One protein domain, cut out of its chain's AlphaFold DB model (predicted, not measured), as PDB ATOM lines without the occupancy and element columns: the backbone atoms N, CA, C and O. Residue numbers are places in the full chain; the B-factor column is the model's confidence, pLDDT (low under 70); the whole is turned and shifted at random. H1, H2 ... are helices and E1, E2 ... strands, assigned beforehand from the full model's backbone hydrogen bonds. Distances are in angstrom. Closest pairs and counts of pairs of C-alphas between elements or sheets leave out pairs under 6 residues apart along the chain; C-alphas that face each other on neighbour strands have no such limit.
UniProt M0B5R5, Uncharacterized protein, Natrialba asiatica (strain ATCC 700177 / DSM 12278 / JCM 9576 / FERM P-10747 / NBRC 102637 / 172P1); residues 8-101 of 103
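AT A GLANCE: This is residues 8 to 101 of the 103 residues of an uncharacterized protein of Natrialba asiatica (strain ATCC 700177 / DSM 12278 / JCM 9576 / FERM P-10747 / NBRC 102637 / 172P1) (UniProt M0B5R5). The model is an open frame: the long helix H1 makes one side, and a two-stranded ribbon, E1 and E2, with a looped head of residues 41 to 68 at one end makes the other. Beyond it a long arm, residues 82 to 101, sticks out and ends with the small helix H3. The printed part has 94 residues, with three named helices and two named strands in the order H1, E1, H2, E2, H3; the sheet order is E1 - E2, antiparallel. The class is mixed, helices and strands, with 46 residues, under half, in named elements. The whole is only just loose, close to extended, with a radius of gyration of the C-alphas of 18.1 A and spans of 44 by 38 by 26 A.

IN THESE COORDINATES: E1 is residues 34 to 40, 16.0 A long, and E2 is residues 69 to 74, 15.7 A. H1, residues 8 to 29, is 31.1 A long and begins at C-alpha 8 (182.137, 359.378, 234.609). H2 is residues 62 to 65, 5.1 A. H3, residues 93 to 99, is 10.0 A long and ends at C-alpha 99 (187.665, 338.387, 270.140).

HOW THE PARTS SIT: E1 and E2 are antiparallel neighbours at 149 degrees, with N 37 and O 72 at 2.8 A and N 70 and O 39 at 3.0 A, within hydrogen-bond range. The closest C-alphas of H1 and E2 are those of Leu 29 and Ala 74, 4.6 A apart. H1, H2 and H3 are apart from one another. In H1 and H3 every O i to N i+4 pair is within hydrogen-bond range; H2 is too short for such a pair.

THE WHOLE: The C-alphas of Glu 8 and Glu 92, the two farthest apart, are 47.9 A apart. The printed part has no cut. The links E1 to H2 and E2 to H3 are long. Residues 87 to 91 have pLDDT under 70.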
ATOM      1  N   GLU A   8     181.812 357.988 234.307       93.00
ATOM      2  CA  GLU A   8     182.137 359.378 234.609       93.00
ATOM      3  C   GLU A   8     181.251 359.923 235.732       93.00
ATOM      4  O   GLU A   8     181.753 360.596 236.628       93.00
ATOM      5  N   ALA A   9     179.955 359.593 235.727       94.12
ATOM      6  CA  ALA A   9     179.043 359.995 236.792       94.12
ATOM      7  C   ALA A   9     179.408 359.324 238.125       94.12
ATOM      8  O   ALA A   9     179.488 360.004 239.143       94.12
ATOM      9  N   VAL A  10     179.707 358.018 238.121       92.94
ATOM     10  CA  VAL A  10     180.182 357.307 239.326       92.94
ATOM     11  C   VAL A  10     181.493 357.904 239.837       92.94
ATOM     12  O   VAL A  10     181.638 358.145 241.031       92.94
ATOM     13  N   TRP A  11     182.436 358.173 238.936       94.38
ATOM     14  CA  TRP A  11     183.728 358.752 239.286       94.38
ATOM     15  C   TRP A  11     183.585 360.149 239.894       94.38
ATOM     16  O   TRP A  11     184.200 360.437 240.915       94.38
ATOM     17  N   SER A  12     182.734 360.999 239.314       96.00
ATOM     18  CA  SER A  12     182.463 362.334 239.855       96.00
ATOM     19  C   SER A  12     181.884 362.270 241.268       96.00
ATOM     20  O   SER A  12     182.292 363.053 242.121       96.00
ATOM     21  N   GLN A  13     180.966 361.334 241.526       95.75
ATOM     22  CA  GLN A  13     180.402 361.153 242.865       95.75
ATOM     23  C   GLN A  13     181.455 360.656 243.857       95.75
ATOM     24  O   GLN A  13     181.533 361.182 244.960       95.75
ATOM     25  N   TYR A  14     182.311 359.716 243.450       94.94
ATOM     26  CA  TYR A  14     183.406 359.241 244.295       94.94
ATOM     27  C   TYR A  14     184.380 360.364 244.682       94.94
ATOM     28  O   TYR A  14     184.766 360.474 245.842       94.94
ATOM     29  N   ILE A  15     184.752 361.234 243.736       95.69
ATOM     30  CA  ILE A  15     185.596 362.399 244.039       95.69
ATOM     31  C   ILE A  15     184.885 363.361 244.997       95.69
ATOM     32  O   ILE A  15     185.501 363.802 245.961       95.69
ATOM     33  N   SER A  16     183.594 363.629 244.787       97.50
ATOM     34  CA  SER A  16     182.814 364.498 245.676       97.50
ATOM     35  C   SER A  16     182.727 363.955 247.111       97.50
ATOM     36  O   SER A  16     182.821 364.726 248.066       97.50
ATOM     37  N   GLU A  17     182.602 362.636 247.287       95.69
ATOM     38  CA  GLU A  17     182.661 361.998 248.609       95.69
ATOM     39  C   GLU A  17     184.037 362.185 249.268       95.69
ATOM     40  O   GLU A  17     184.113 362.519 250.452       95.69
ATOM     41  N   LEU A  18     185.126 362.030 248.504       95.38
ATOM     42  CA  LEU A  18     186.480 362.262 249.012       95.38
ATOM     43  C   LEU A  18     186.694 363.720 249.433       95.38
ATOM     44  O   LEU A  18     187.272 363.953 250.491       95.38
ATOM     45  N   GLU A  19     186.214 364.688 248.653       96.00
ATOM     46  CA  GLU A  19     186.293 366.115 248.999       96.00
ATOM     47  C   GLU A  19     185.613 366.399 250.348       96.00
ATOM     48  O   GLU A  19     186.223 367.005 251.227       96.00
ATOM     49  N   SER A  20     184.414 365.852 250.572       96.25
ATOM     50  CA  SER A  20     183.705 366.007 251.850       96.25
ATOM     51  C   SER A  20     184.460 365.402 253.044       96.25
ATOM     52  O   SER A  20     184.409 365.946 254.151       96.25
ATOM     53  N   VAL A  21     185.154 364.276 252.851       94.56
ATOM     54  CA  VAL A  21     185.985 363.668 253.904       94.56
ATOM     55  C   VAL A  21     187.223 364.520 254.172       94.56
ATOM     56  O   VAL A  21     187.605 364.687 255.330       94.56
ATOM     57  N   ILE A  22     187.837 365.090 253.134       95.06
ATOM     58  CA  ILE A  22     189.002 365.968 253.284       95.06
ATOM     59  C   ILE A  22     188.658 367.223 254.092       95.06
ATOM     60  O   ILE A  22     189.464 367.607 254.939       95.06
ATOM     61  N   ASP A  23     187.460 367.789 253.945       96.19
ATOM     62  CA  ASP A  23     186.998 368.895 254.804       96.19
ATOM     63  C   ASP A  23     186.934 368.489 256.290       96.19
ATOM     64  O   ASP A  23     187.329 369.243 257.187       96.19
ATOM     65  N   SER A  24     186.504 367.254 256.568       95.31
ATOM     66  CA  SER A  24     186.478 366.707 257.934       95.31
ATOM     67  C   SER A  24     187.891 366.478 258.484       95.31
ATOM     68  O   SER A  24     188.162 366.767 259.649       95.31
ATOM     69  N   VAL A  25     188.820 366.005 257.644       96.56
ATOM     70  CA  VAL A  25     190.243 365.891 258.004       96.56
ATOM     71  C   VAL A  25     190.847 367.272 258.267       96.56
ATOM     72  O   VAL A  25     191.622 367.409 259.208       96.56
ATOM     73  N   GLY A  26     190.463 368.293 257.496       97.06
ATOM     74  CA  GLY A  26     190.841 369.688 257.734       97.06
ATOM     75  C   GLY A  26     190.437 370.151 259.131       97.06
ATOM     76  O   GLY A  26     191.299 370.555 259.907       97.06
ATOM     77  N   THR A  27     189.165 369.961 259.491       96.38
ATOM     78  CA  THR A  27     188.668 370.240 260.853       96.38
ATOM     79  C   THR A  27     189.513 369.536 261.918       96.38
ATOM     80  O   THR A  27     189.868 370.141 262.926       96.38
ATOM     81  N   LEU A  28     189.872 368.266 261.703       95.88
ATOM     82  CA  LEU A  28     190.708 367.528 262.649       95.88
ATOM     83  C   LEU A  28     192.107 368.150 262.770       95.88
ATOM     84  O   LEU A  28     192.548 368.402 263.883       95.88
ATOM     85  N   LEU A  29     192.790 368.431 261.656       97.94
ATOM     86  CA  LEU A  29     194.135 369.036 261.645       97.94
ATOM     87  C   LEU A  29     194.197 370.409 262.332       97.94
ATOM     88  O   LEU A  29     195.264 370.813 262.787       97.94
ATOM     89  N   GLU A  30     193.071 371.115 262.398       97.94
ATOM     90  CA  GLU A  30     192.930 372.407 263.071       97.94
ATOM     91  C   GLU A  30     192.585 372.288 264.565       97.94
ATOM     92  O   GLU A  30     192.368 373.309 265.212       97.94
ATOM     93  N   ASN A  31     192.482 371.077 265.126       96.94
ATOM     94  CA  ASN A  31     192.030 370.851 266.508       96.94
ATOM     95  C   ASN A  31     192.897 369.832 267.282       96.94
ATOM     96  O   ASN A  31     192.429 369.188 268.222       96.94
ATOM     97  N   PHE A  32     194.166 369.661 266.889       96.25
ATOM     98  CA  PHE A  32     195.213 369.046 267.717       96.25
ATOM     99  C   PHE A  32     196.606 369.515 267.273       96.25
ATOM    100  O   PHE A  32     196.802 369.891 266.119       96.25
ATOM    101  N   ASP A  33     197.596 369.440 268.163       98.00
ATOM    102  CA  ASP A  33     198.980 369.801 267.845       98.00
ATOM    103  C   ASP A  33     199.816 368.589 267.423       98.00
ATOM    104  O   ASP A  33     199.911 367.592 268.149       98.00
ATOM    105  N   ALA A  34     200.478 368.688 266.266       98.31
ATOM    106  CA  ALA A  34     201.495 367.725 265.854       98.31
ATOM    107  C   ALA A  34     202.462 368.294 264.804       98.31
ATOM    108  O   ALA A  34     202.059 368.696 263.710       98.31
ATOM    109  N   ASP A  35     203.765 368.168 265.072       98.38
ATOM    110  CA  ASP A  35     204.837 368.502 264.118       98.38
ATOM    111  C   ASP A  35     204.852 367.591 262.883       98.38
ATOM    112  O   ASP A  35     205.491 367.893 261.874       98.38
ATOM    113  N   ARG A  36     204.201 366.426 262.965       98.38
ATOM    114  CA  ARG A  36     204.093 365.487 261.853       98.38
ATOM    115  C   ARG A  36     202.811 364.677 261.934       98.38
ATOM    116  O   ARG A  36     202.621 363.882 262.850       98.38
ATOM    117  N   VAL A  37     202.009 364.795 260.888       98.44
ATOM    118  CA  VAL A  37     200.806 364.007 260.645       98.44
ATOM    119  C   VAL A  37     200.971 363.253 259.335       98.44
ATOM    120  O   VAL A  37     201.462 363.792 258.341       98.44
ATOM    121  N   VAL A  38     200.573 361.983 259.338       98.12
ATOM    122  CA  VAL A  38     200.464 361.168 258.129       98.12
ATOM    123  C   VAL A  38     198.998 360.834 257.918       98.12
ATOM    124  O   VAL A  38     198.368 360.256 258.798       98.12
ATOM    125  N   ILE A  39     198.481 361.171 256.742       97.38
ATOM    126  CA  ILE A  39     197.124 360.840 256.315       97.38
ATOM    127  C   ILE A  39     197.228 359.745 255.256       97.38
ATOM    128  O   ILE A  39     197.941 359.881 254.255       97.38
ATOM    129  N   THR A  40     196.530 358.642 255.501       97.44
ATOM    130  CA  THR A  40     196.470 357.486 254.607       97.44
ATOM    131  C   THR A  40     195.071 356.879 254.624       97.44
ATOM    132  O   THR A  40     194.212 357.323 255.382       97.44
ATOM    133  N   SER A  41     194.849 355.886 253.770       95.44
ATOM    134  CA  SER A  41     193.600 355.127 253.694       95.44
ATOM    135  C   SER A  41     193.870 353.672 254.062       95.44
ATOM    136  O   SER A  41     194.978 353.175 253.845       95.44
ATOM    137  N   ASP A  42     192.871 352.980 254.592       94.88
ATOM    138  CA  ASP A  42     192.921 351.536 254.836       94.88
ATOM    139  C   ASP A  42     192.939 350.741 253.518       94.88
ATOM    140  O   ASP A  42     193.633 349.725 253.407       94.88
ATOM    141  N   HIS A  43     192.239 351.240 252.497       96.12
ATOM    142  CA  HIS A  43     192.261 350.718 251.134       96.12
ATOM    143  C   HIS A  43     191.927 351.790 250.078       96.12
ATOM    144  O   HIS A  43     191.549 352.921 250.385       96.12
ATOM    145  N   GLY A  44     192.107 351.434 248.804       95.25
ATOM    146  CA  GLY A  44     191.566 352.148 247.642       95.25
ATOM    147  C   GLY A  44     190.318 351.458 247.077       95.25
ATOM    148  O   GLY A  44     189.798 350.519 247.677       95.25
ATOM    149  N   GLU A  45     189.859 351.881 245.899       95.38
ATOM    150  CA  GLU A  45     188.624 351.392 245.266       95.38
ATOM    151  C   GLU A  45     188.864 351.058 243.782       95.38
ATOM    152  O   GLU A  45     189.579 351.777 243.080       95.38
ATOM    153  N   ALA A  46     188.295 349.949 243.292       95.19
ATOM    154  CA  ALA A  46     188.344 349.574 241.875       95.19
ATOM    155  C   ALA A  46     187.064 349.989 241.127       95.19
ATOM    156  O   ALA A  46     185.953 349.786 241.627       95.19
ATOM    157  N   PHE A  47     187.222 350.486 239.897       93.88
ATOM    158  CA  PHE A  47     186.161 351.045 239.044       93.88
ATOM    159  C   PHE A  47     186.032 350.312 237.698       93.88
ATOM    160  O   PHE A  47     185.640 350.903 236.684       93.88
ATOM    161  N   GLY A  48     186.345 349.017 237.679       91.44
ATOM    162  CA  GLY A  48     186.259 348.145 236.506       91.44
ATOM    163  C   GLY A  48     187.613 347.722 235.942       91.44
ATOM    164  O   GLY A  48     187.661 346.903 235.018       91.44
ATOM    165  N   GLU A  49     188.721 348.226 236.491       93.38
ATOM    166  CA  GLU A  49     190.051 347.728 236.155       93.38
ATOM    167  C   GLU A  49     190.128 346.222 236.456       93.38
ATOM    168  O   GLU A  49     189.619 345.742 237.465       93.38
ATOM    169  N   TRP A  50     190.697 345.448 235.529       91.12
ATOM    170  CA  TRP A  50     190.775 343.979 235.620       91.12
ATOM    171  C   TRP A  50     189.420 343.292 235.884       91.12
ATOM    172  O   TRP A  50     189.376 342.231 236.507       91.12
ATOM    173  N   LEU A  51     188.314 343.889 235.410       88.44
ATOM    174  CA  LEU A  51     186.933 343.446 235.673       88.44
ATOM    175  C   LEU A  51     186.553 343.470 237.169       88.44
ATOM    176  O   LEU A  51     185.545 342.885 237.575       88.44
ATOM    177  N   GLY A  52     187.361 344.133 237.995       88.94
ATOM    178  CA  GLY A  52     187.165 344.296 239.423       88.94
ATOM    179  C   GLY A  52     186.406 345.578 239.737       88.94
ATOM    180  O   GLY A  52     186.733 346.651 239.244       88.94
ATOM    181  N   TYR A  53     185.419 345.459 240.617       91.69
ATOM    182  CA  TYR A  53     184.731 346.593 241.221       91.69
ATOM    183  C   TYR A  53     184.812 346.473 242.735       91.69
ATOM    184  O   TYR A  53     184.766 345.358 243.276       91.69
ATOM    185  N   LYS A  54     184.850 347.624 243.400       91.88
ATOM    186  CA  LYS A  54     184.924 347.738 244.856       91.88
ATOM    187  C   LYS A  54     186.236 347.236 245.464       91.88
ATOM    188  O   LYS A  54     187.238 347.076 244.767       91.88
ATOM    189  N   HIS A  55     186.216 346.957 246.764       93.69
ATOM    190  CA  HIS A  55     187.356 346.547 247.582       93.69
ATOM    191  C   HIS A  55     187.114 345.187 248.263       93.69
ATOM    192  O   HIS A  55     186.953 345.077 249.473       93.69
ATOM    193  N   ARG A  56     187.067 344.087 247.497       88.62
ATOM    194  CA  ARG A  56     186.902 342.748 248.106       88.62
ATOM    195  C   ARG A  56     188.050 342.436 249.078       88.62
ATOM    196  O   ARG A  56     189.213 342.521 248.692       88.62
ATOM    197  N   GLY A  57     187.726 342.000 250.297       89.56
ATOM    198  CA  GLY A  57     188.722 341.592 251.294       89.56
ATOM    199  C   GLY A  57     189.677 340.514 250.763       89.56
ATOM    200  O   GLY A  57     189.260 339.598 250.054       89.56
ATOM    201  N   GLY A  58     190.972 340.649 251.066       87.81
ATOM    202  CA  GLY A  58     192.022 339.737 250.589       87.81
ATOM    203  C   GLY A  58     192.393 339.885 249.106       87.81
ATOM    204  O   GLY A  58     193.161 339.078 248.585       87.81
ATOM    205  N   THR A  59     191.869 340.895 248.403       90.12
ATOM    206  CA  THR A  59     192.200 341.127 246.992       90.12
ATOM    207  C   THR A  59     193.649 341.575 246.793       90.12
ATOM    208  O   THR A  59     194.190 342.381 247.549       90.12
ATOM    209  N   ILE A  60     194.271 341.110 245.708       93.06
ATOM    210  CA  ILE A  60     195.578 341.604 245.249       93.06
ATOM    211  C   ILE A  60     195.463 342.787 244.278       93.06
ATOM    212  O   ILE A  60     196.480 343.232 243.747       93.06
ATOM    213  N   HIS A  61     194.247 343.286 244.030       95.62
ATOM    214  CA  HIS A  61     193.995 344.320 243.032       95.62
ATOM    215  C   HIS A  61     194.789 345.608 243.335       95.62
ATOM    216  O   HIS A  61     194.646 346.173 244.424       95.62
ATOM    217  N   PRO A  62     195.604 346.115 242.392       94.62
ATOM    218  CA  PRO A  62     196.542 347.200 242.672       94.62
ATOM    219  C   PRO A  62     195.846 348.508 243.053       94.62
ATOM    220  O   PRO A  62     196.337 349.203 243.935       94.62
ATOM    221  N   HIS A  63     194.684 348.818 242.469       94.75
ATOM    222  CA  HIS A  63     193.920 350.024 242.829       94.75
ATOM    223  C   HIS A  63     193.273 349.943 244.217       94.75
ATOM    224  O   HIS A  63     193.011 350.974 244.814       94.75
ATOM    225  N   VAL A  64     193.060 348.735 244.751       96.25
ATOM    226  CA  VAL A  64     192.550 348.554 246.121       96.25
ATOM    227  C   VAL A  64     193.699 348.597 247.130       96.25
ATOM    228  O   VAL A  64     193.534 349.069 248.246       96.25
ATOM    229  N   ARG A  65     194.888 348.128 246.743       95.38
ATOM    230  CA  ARG A  65     196.060 348.069 247.633       95.38
ATOM    231  C   ARG A  65     196.894 349.346 247.658       95.38
ATOM    232  O   ARG A  65     197.699 349.520 248.568       95.38
ATOM    233  N   ARG A  66     196.776 350.200 246.643       95.50
ATOM    234  CA  ARG A  66     197.517 351.458 246.565       95.50
ATOM    235  C   ARG A  66     196.720 352.558 247.250       95.50
ATOM    236  O   ARG A  66     195.661 352.936 246.767       95.50
ATOM    237  N   VAL A  67     197.275 353.087 248.331       96.75
ATOM    238  CA  VAL A  67     196.656 354.131 249.153       96.75
ATOM    239  C   VAL A  67     197.513 355.396 249.157       96.75
ATOM    240  O   VAL A  67     198.723 355.316 248.900       96.75
ATOM    241  N   PRO A  68     196.917 356.577 249.398       95.38
ATOM    242  CA  PRO A  68     197.681 357.808 249.536       95.38
ATOM    243  C   PRO A  68     198.577 357.767 250.777       95.38
ATOM    244  O   PRO A  68     198.282 357.101 251.769       95.38
ATOM    245  N   TRP A  69     199.669 358.522 250.720       97.75
ATOM    246  CA  TRP A  69     200.530 358.810 251.862       97.75
ATOM    247  C   TRP A  69     200.847 360.303 251.837       97.75
ATOM    248  O   TRP A  69     201.792 360.738 251.175       97.75
ATOM    249  N   ALA A  70     200.008 361.093 252.501       97.25
ATOM    250  CA  ALA A  70     200.181 362.536 252.600       97.25
ATOM    251  C   ALA A  70     200.820 362.876 253.948       97.25
ATOM    252  O   ALA A  70     200.355 362.423 254.991       97.25
ATOM    253  N   VAL A  71     201.902 363.654 253.925       98.50
ATOM    254  CA  VAL A  71     202.595 364.117 255.134       98.50
ATOM    255  C   VAL A  71     202.316 365.603 255.306       98.50
ATOM    256  O   VAL A  71     202.500 366.368 254.362       98.50
ATOM    257  N   THR A  72     201.885 365.997 256.500       98.19
ATOM    258  CA  THR A  72     201.560 367.384 256.862       98.19
ATOM    259  C   THR A  72     201.850 367.632 258.349       98.19
ATOM    260  O   THR A  72     202.459 366.787 259.009       98.19
ATOM    261  N   THR A  73     201.435 368.779 258.876       98.62
ATOM    262  CA  THR A  73     201.433 369.144 260.301       98.62
ATOM    263  C   THR A  73     200.006 369.455 260.760       98.62
ATOM    264  O   THR A  73     199.113 369.608 259.922       98.62
ATOM    265  N   ALA A  74     199.793 369.556 262.070       98.44
ATOM    266  CA  ALA A  74     198.534 369.989 262.676       98.44
ATOM    267  C   ALA A  74     198.800 371.041 263.757       98.44
ATOM    268  O   ALA A  74     199.876 371.061 264.366       98.44
ATOM    269  N   THR A  75     197.846 371.941 263.956       98.38
ATOM    270  CA  THR A  75     197.913 372.994 264.973       98.38
ATOM    271  C   THR A  75     196.530 373.185 265.555       98.38
ATOM    272  O   THR A  75     195.580 373.419 264.807       98.38
ATOM    273  N   ASP A  76     196.421 373.107 266.876       97.44
ATOM    274  CA  ASP A  76     195.150 373.296 267.557       97.44
ATOM    275  C   ASP A  76     194.758 374.782 267.556       97.44
ATOM    276  O   ASP A  76     195.436 375.650 268.107       97.44
ATOM    277  N   THR A  77     193.646 375.078 266.894       97.44
ATOM    278  CA  THR A  77     193.026 376.406 266.818       97.44
ATOM    279  C   THR A  77     191.860 376.555 267.793       97.44
ATOM    280  O   THR A  77     191.308 377.652 267.911       97.44
ATOM    281  N   HIS A  78     191.491 375.479 268.497       95.00
ATOM    282  CA  HIS A  78     190.370 375.413 269.435       95.00
ATOM    283  C   HIS A  78     189.031 375.881 268.833       95.00
ATOM    284  O   HIS A  78     188.222 376.532 269.501       95.00
ATOM    285  N   THR A  79     188.796 375.580 267.556       94.62
ATOM    286  CA  THR A  79     187.607 376.020 266.804       94.62
ATOM    287  C   THR A  79     186.462 375.013 266.843       94.62
ATOM    288  O   THR A  79     185.314 375.385 266.587       94.62
ATOM    289  N   TYR A  80     186.741 373.755 267.191       91.50
ATOM    290  CA  TYR A  80     185.761 372.678 267.220       91.50
ATOM    291  C   TYR A  80     185.940 371.793 268.459       91.50
ATOM    292  O   TYR A  80     187.007 371.242 268.709       91.50
ATOM    293  N   ALA A  81     184.857 371.609 269.215       87.69
ATOM    294  CA  ALA A  81     184.787 370.666 270.324       87.69
ATOM    295  C   ALA A  81     183.636 369.680 270.062       87.69
ATOM    296  O   ALA A  81     182.484 370.117 270.003       87.69
ATOM    297  N   PRO A  82     183.908 368.374 269.879       84.56
ATOM    298  CA  PRO A  82     182.854 367.401 269.626       84.56
ATOM    299  C   PRO A  82     182.007 367.173 270.881       84.56
ATOM    300  O   PRO A  82     182.531 367.006 271.984       84.56
ATOM    301  N   GLU A  83     180.690 367.091 270.709       85.81
ATOM    302  CA  GLU A  83     179.804 366.559 271.743       85.81
ATOM    303  C   GLU A  83     179.952 365.033 271.779       85.81
ATOM    304  O   GLU A  83     179.571 364.330 270.843       85.81
ATOM    305  N   LEU A  84     180.542 364.510 272.853       82.12
ATOM    306  CA  LEU A  84     180.727 363.074 273.033       82.12
ATOM    307  C   LEU A  84     179.599 362.514 273.910       82.12
ATOM    308  O   LEU A  84     179.591 362.727 275.121       82.12
ATOM    309  N   ASP A  85     178.679 361.745 273.319       79.75
ATOM    310  CA  ASP A  85     177.796 360.846 274.078       79.75
ATOM    311  C   ASP A  85     178.569 359.562 274.405       79.75
ATOM    312  O   ASP A  85     178.447 358.529 273.738       79.75
ATOM    313  N   LEU A  86     179.456 359.649 275.401       72.25
ATOM    314  CA  LEU A  86     180.176 358.490 275.914       72.25
ATOM    315  C   LEU A  86     179.203 357.625 276.716       72.25
ATOM    316  O   LEU A  86     179.088 357.745 277.935       72.25
ATOM    317  N   LYS A  87     178.519 356.706 276.034       69.94
ATOM    318  CA  LYS A  87     177.901 355.572 276.717       69.94
ATOM    319  C   LYS A  87     179.025 354.699 277.252       69.94
ATOM    320  O   LYS A  87     179.677 353.993 276.481       69.94
ATOM    321  N   GLU A  88     179.251 354.749 278.564       63.56
ATOM    322  CA  GLU A  88     180.068 353.757 279.260       63.56
ATOM    323  C   GLU A  88     179.494 352.379 278.936       63.56
ATOM    324  O   GLU A  88     178.452 351.963 279.440       63.56
ATOM    325  N   THR A  89     180.140 351.691 278.002       61.59
ATOM    326  CA  THR A  89     179.820 350.303 277.725       61.59
ATOM    327  C   THR A  89     180.767 349.513 278.607       61.59
ATOM    328  O   THR A  89     181.961 349.451 278.317       61.59
ATOM    329  N   GLU A  90     180.262 348.936 279.700       62.75
ATOM    330  CA  GLU A  90     180.974 347.906 280.466       62.75
ATOM    331  C   GLU A  90     181.105 346.639 279.599       62.75
ATOM    332  O   GLU A  90     180.513 345.597 279.865       62.75
ATOM    333  N   MET A  91     181.843 346.712 278.493       64.44
ATOM    334  CA  MET A  91     182.384 345.512 277.878       64.44
ATOM    335  C   MET A  91     183.710 345.225 278.556       64.44
ATOM    336  O   MET A  91     184.615 346.059 278.557       64.44
ATOM    337  N   GLU A  92     183.828 344.032 279.132       79.12
ATOM    338  CA  GLU A  92     185.085 343.549 279.687       79.12
ATOM    339  C   GLU A  92     186.148 343.584 278.587       79.12
ATOM    340  O   GLU A  92     186.132 342.782 277.653       79.12
ATOM    341  N   ARG A  93     187.061 344.556 278.691       79.31
ATOM    342  CA  ARG A  93     188.141 344.834 277.735       79.31
ATOM    343  C   ARG A  93     188.858 343.562 277.277       79.31
ATOM    344  O   ARG A  93     189.209 343.446 276.111       79.31
ATOM    345  N   GLU A  94     189.047 342.612 278.188       81.31
ATOM    346  CA  GLU A  94     189.659 341.309 277.922       81.31
ATOM    347  C   GLU A  94     188.883 340.483 276.891       81.31
ATOM    348  O   GLU A  94     189.485 340.032 275.923       81.31
ATOM    349  N   LYS A  95     187.553 340.377 277.005       81.56
ATOM    350  CA  LYS A  95     186.722 339.669 276.014       81.56
ATOM    351  C   LYS A  95     186.812 340.305 274.630       81.56
ATOM    352  O   LYS A  95     186.793 339.601 273.625       81.56
ATOM    353  N   MET A  96     186.918 341.634 274.566       80.88
ATOM    354  CA  MET A  96     187.084 342.335 273.291       80.88
ATOM    355  C   MET A  96     188.472 342.093 272.689       80.88
ATOM    356  O   MET A  96     188.581 341.866 271.487       80.88
ATOM    357  N   LEU A  97     189.524 342.098 273.508       86.88
ATOM    358  CA  LEU A  97     190.884 341.803 273.052       86.88
ATOM    359  C   LEU A  97     191.038 340.348 272.589       86.88
ATOM    360  O   LEU A  97     191.666 340.118 271.557       86.88
ATOM    361  N   GLU A  98     190.424 339.388 273.284       86.56
ATOM    362  CA  GLU A  98     190.367 337.979 272.869       86.56
ATOM    363  C   GLU A  98     189.615 337.817 271.537       86.56
ATOM    364  O   GLU A  98     190.133 337.205 270.605       86.56
ATOM    365  N   ALA A  99     188.439 338.441 271.386       81.19
ATOM    366  CA  ALA A  99     187.665 338.387 270.140       81.19
ATOM    367  C   ALA A  99     188.411 338.983 268.930       81.19
ATOM    368  O   ALA A  99     188.193 338.562 267.794       81.19
ATOM    369  N   LEU A 100     189.292 339.956 269.174       83.25
ATOM    370  CA  LEU A 100     190.155 340.570 268.165       83.25
ATOM    371  C   LEU A 100     191.471 339.799 267.935       83.25
ATOM    372  O   LEU A 100     192.223 340.158 267.030       83.25
ATOM    373  N   GLY A 101     191.746 338.749 268.719       81.00
ATOM    374  CA  GLY A 101     192.927 337.891 268.581       81.00
ATOM    375  C   GLY A 101     194.221 338.470 269.161       81.00
ATOM    376  O   GLY A 101     195.306 338.097 268.719       81.00
TER     377      GLY A 101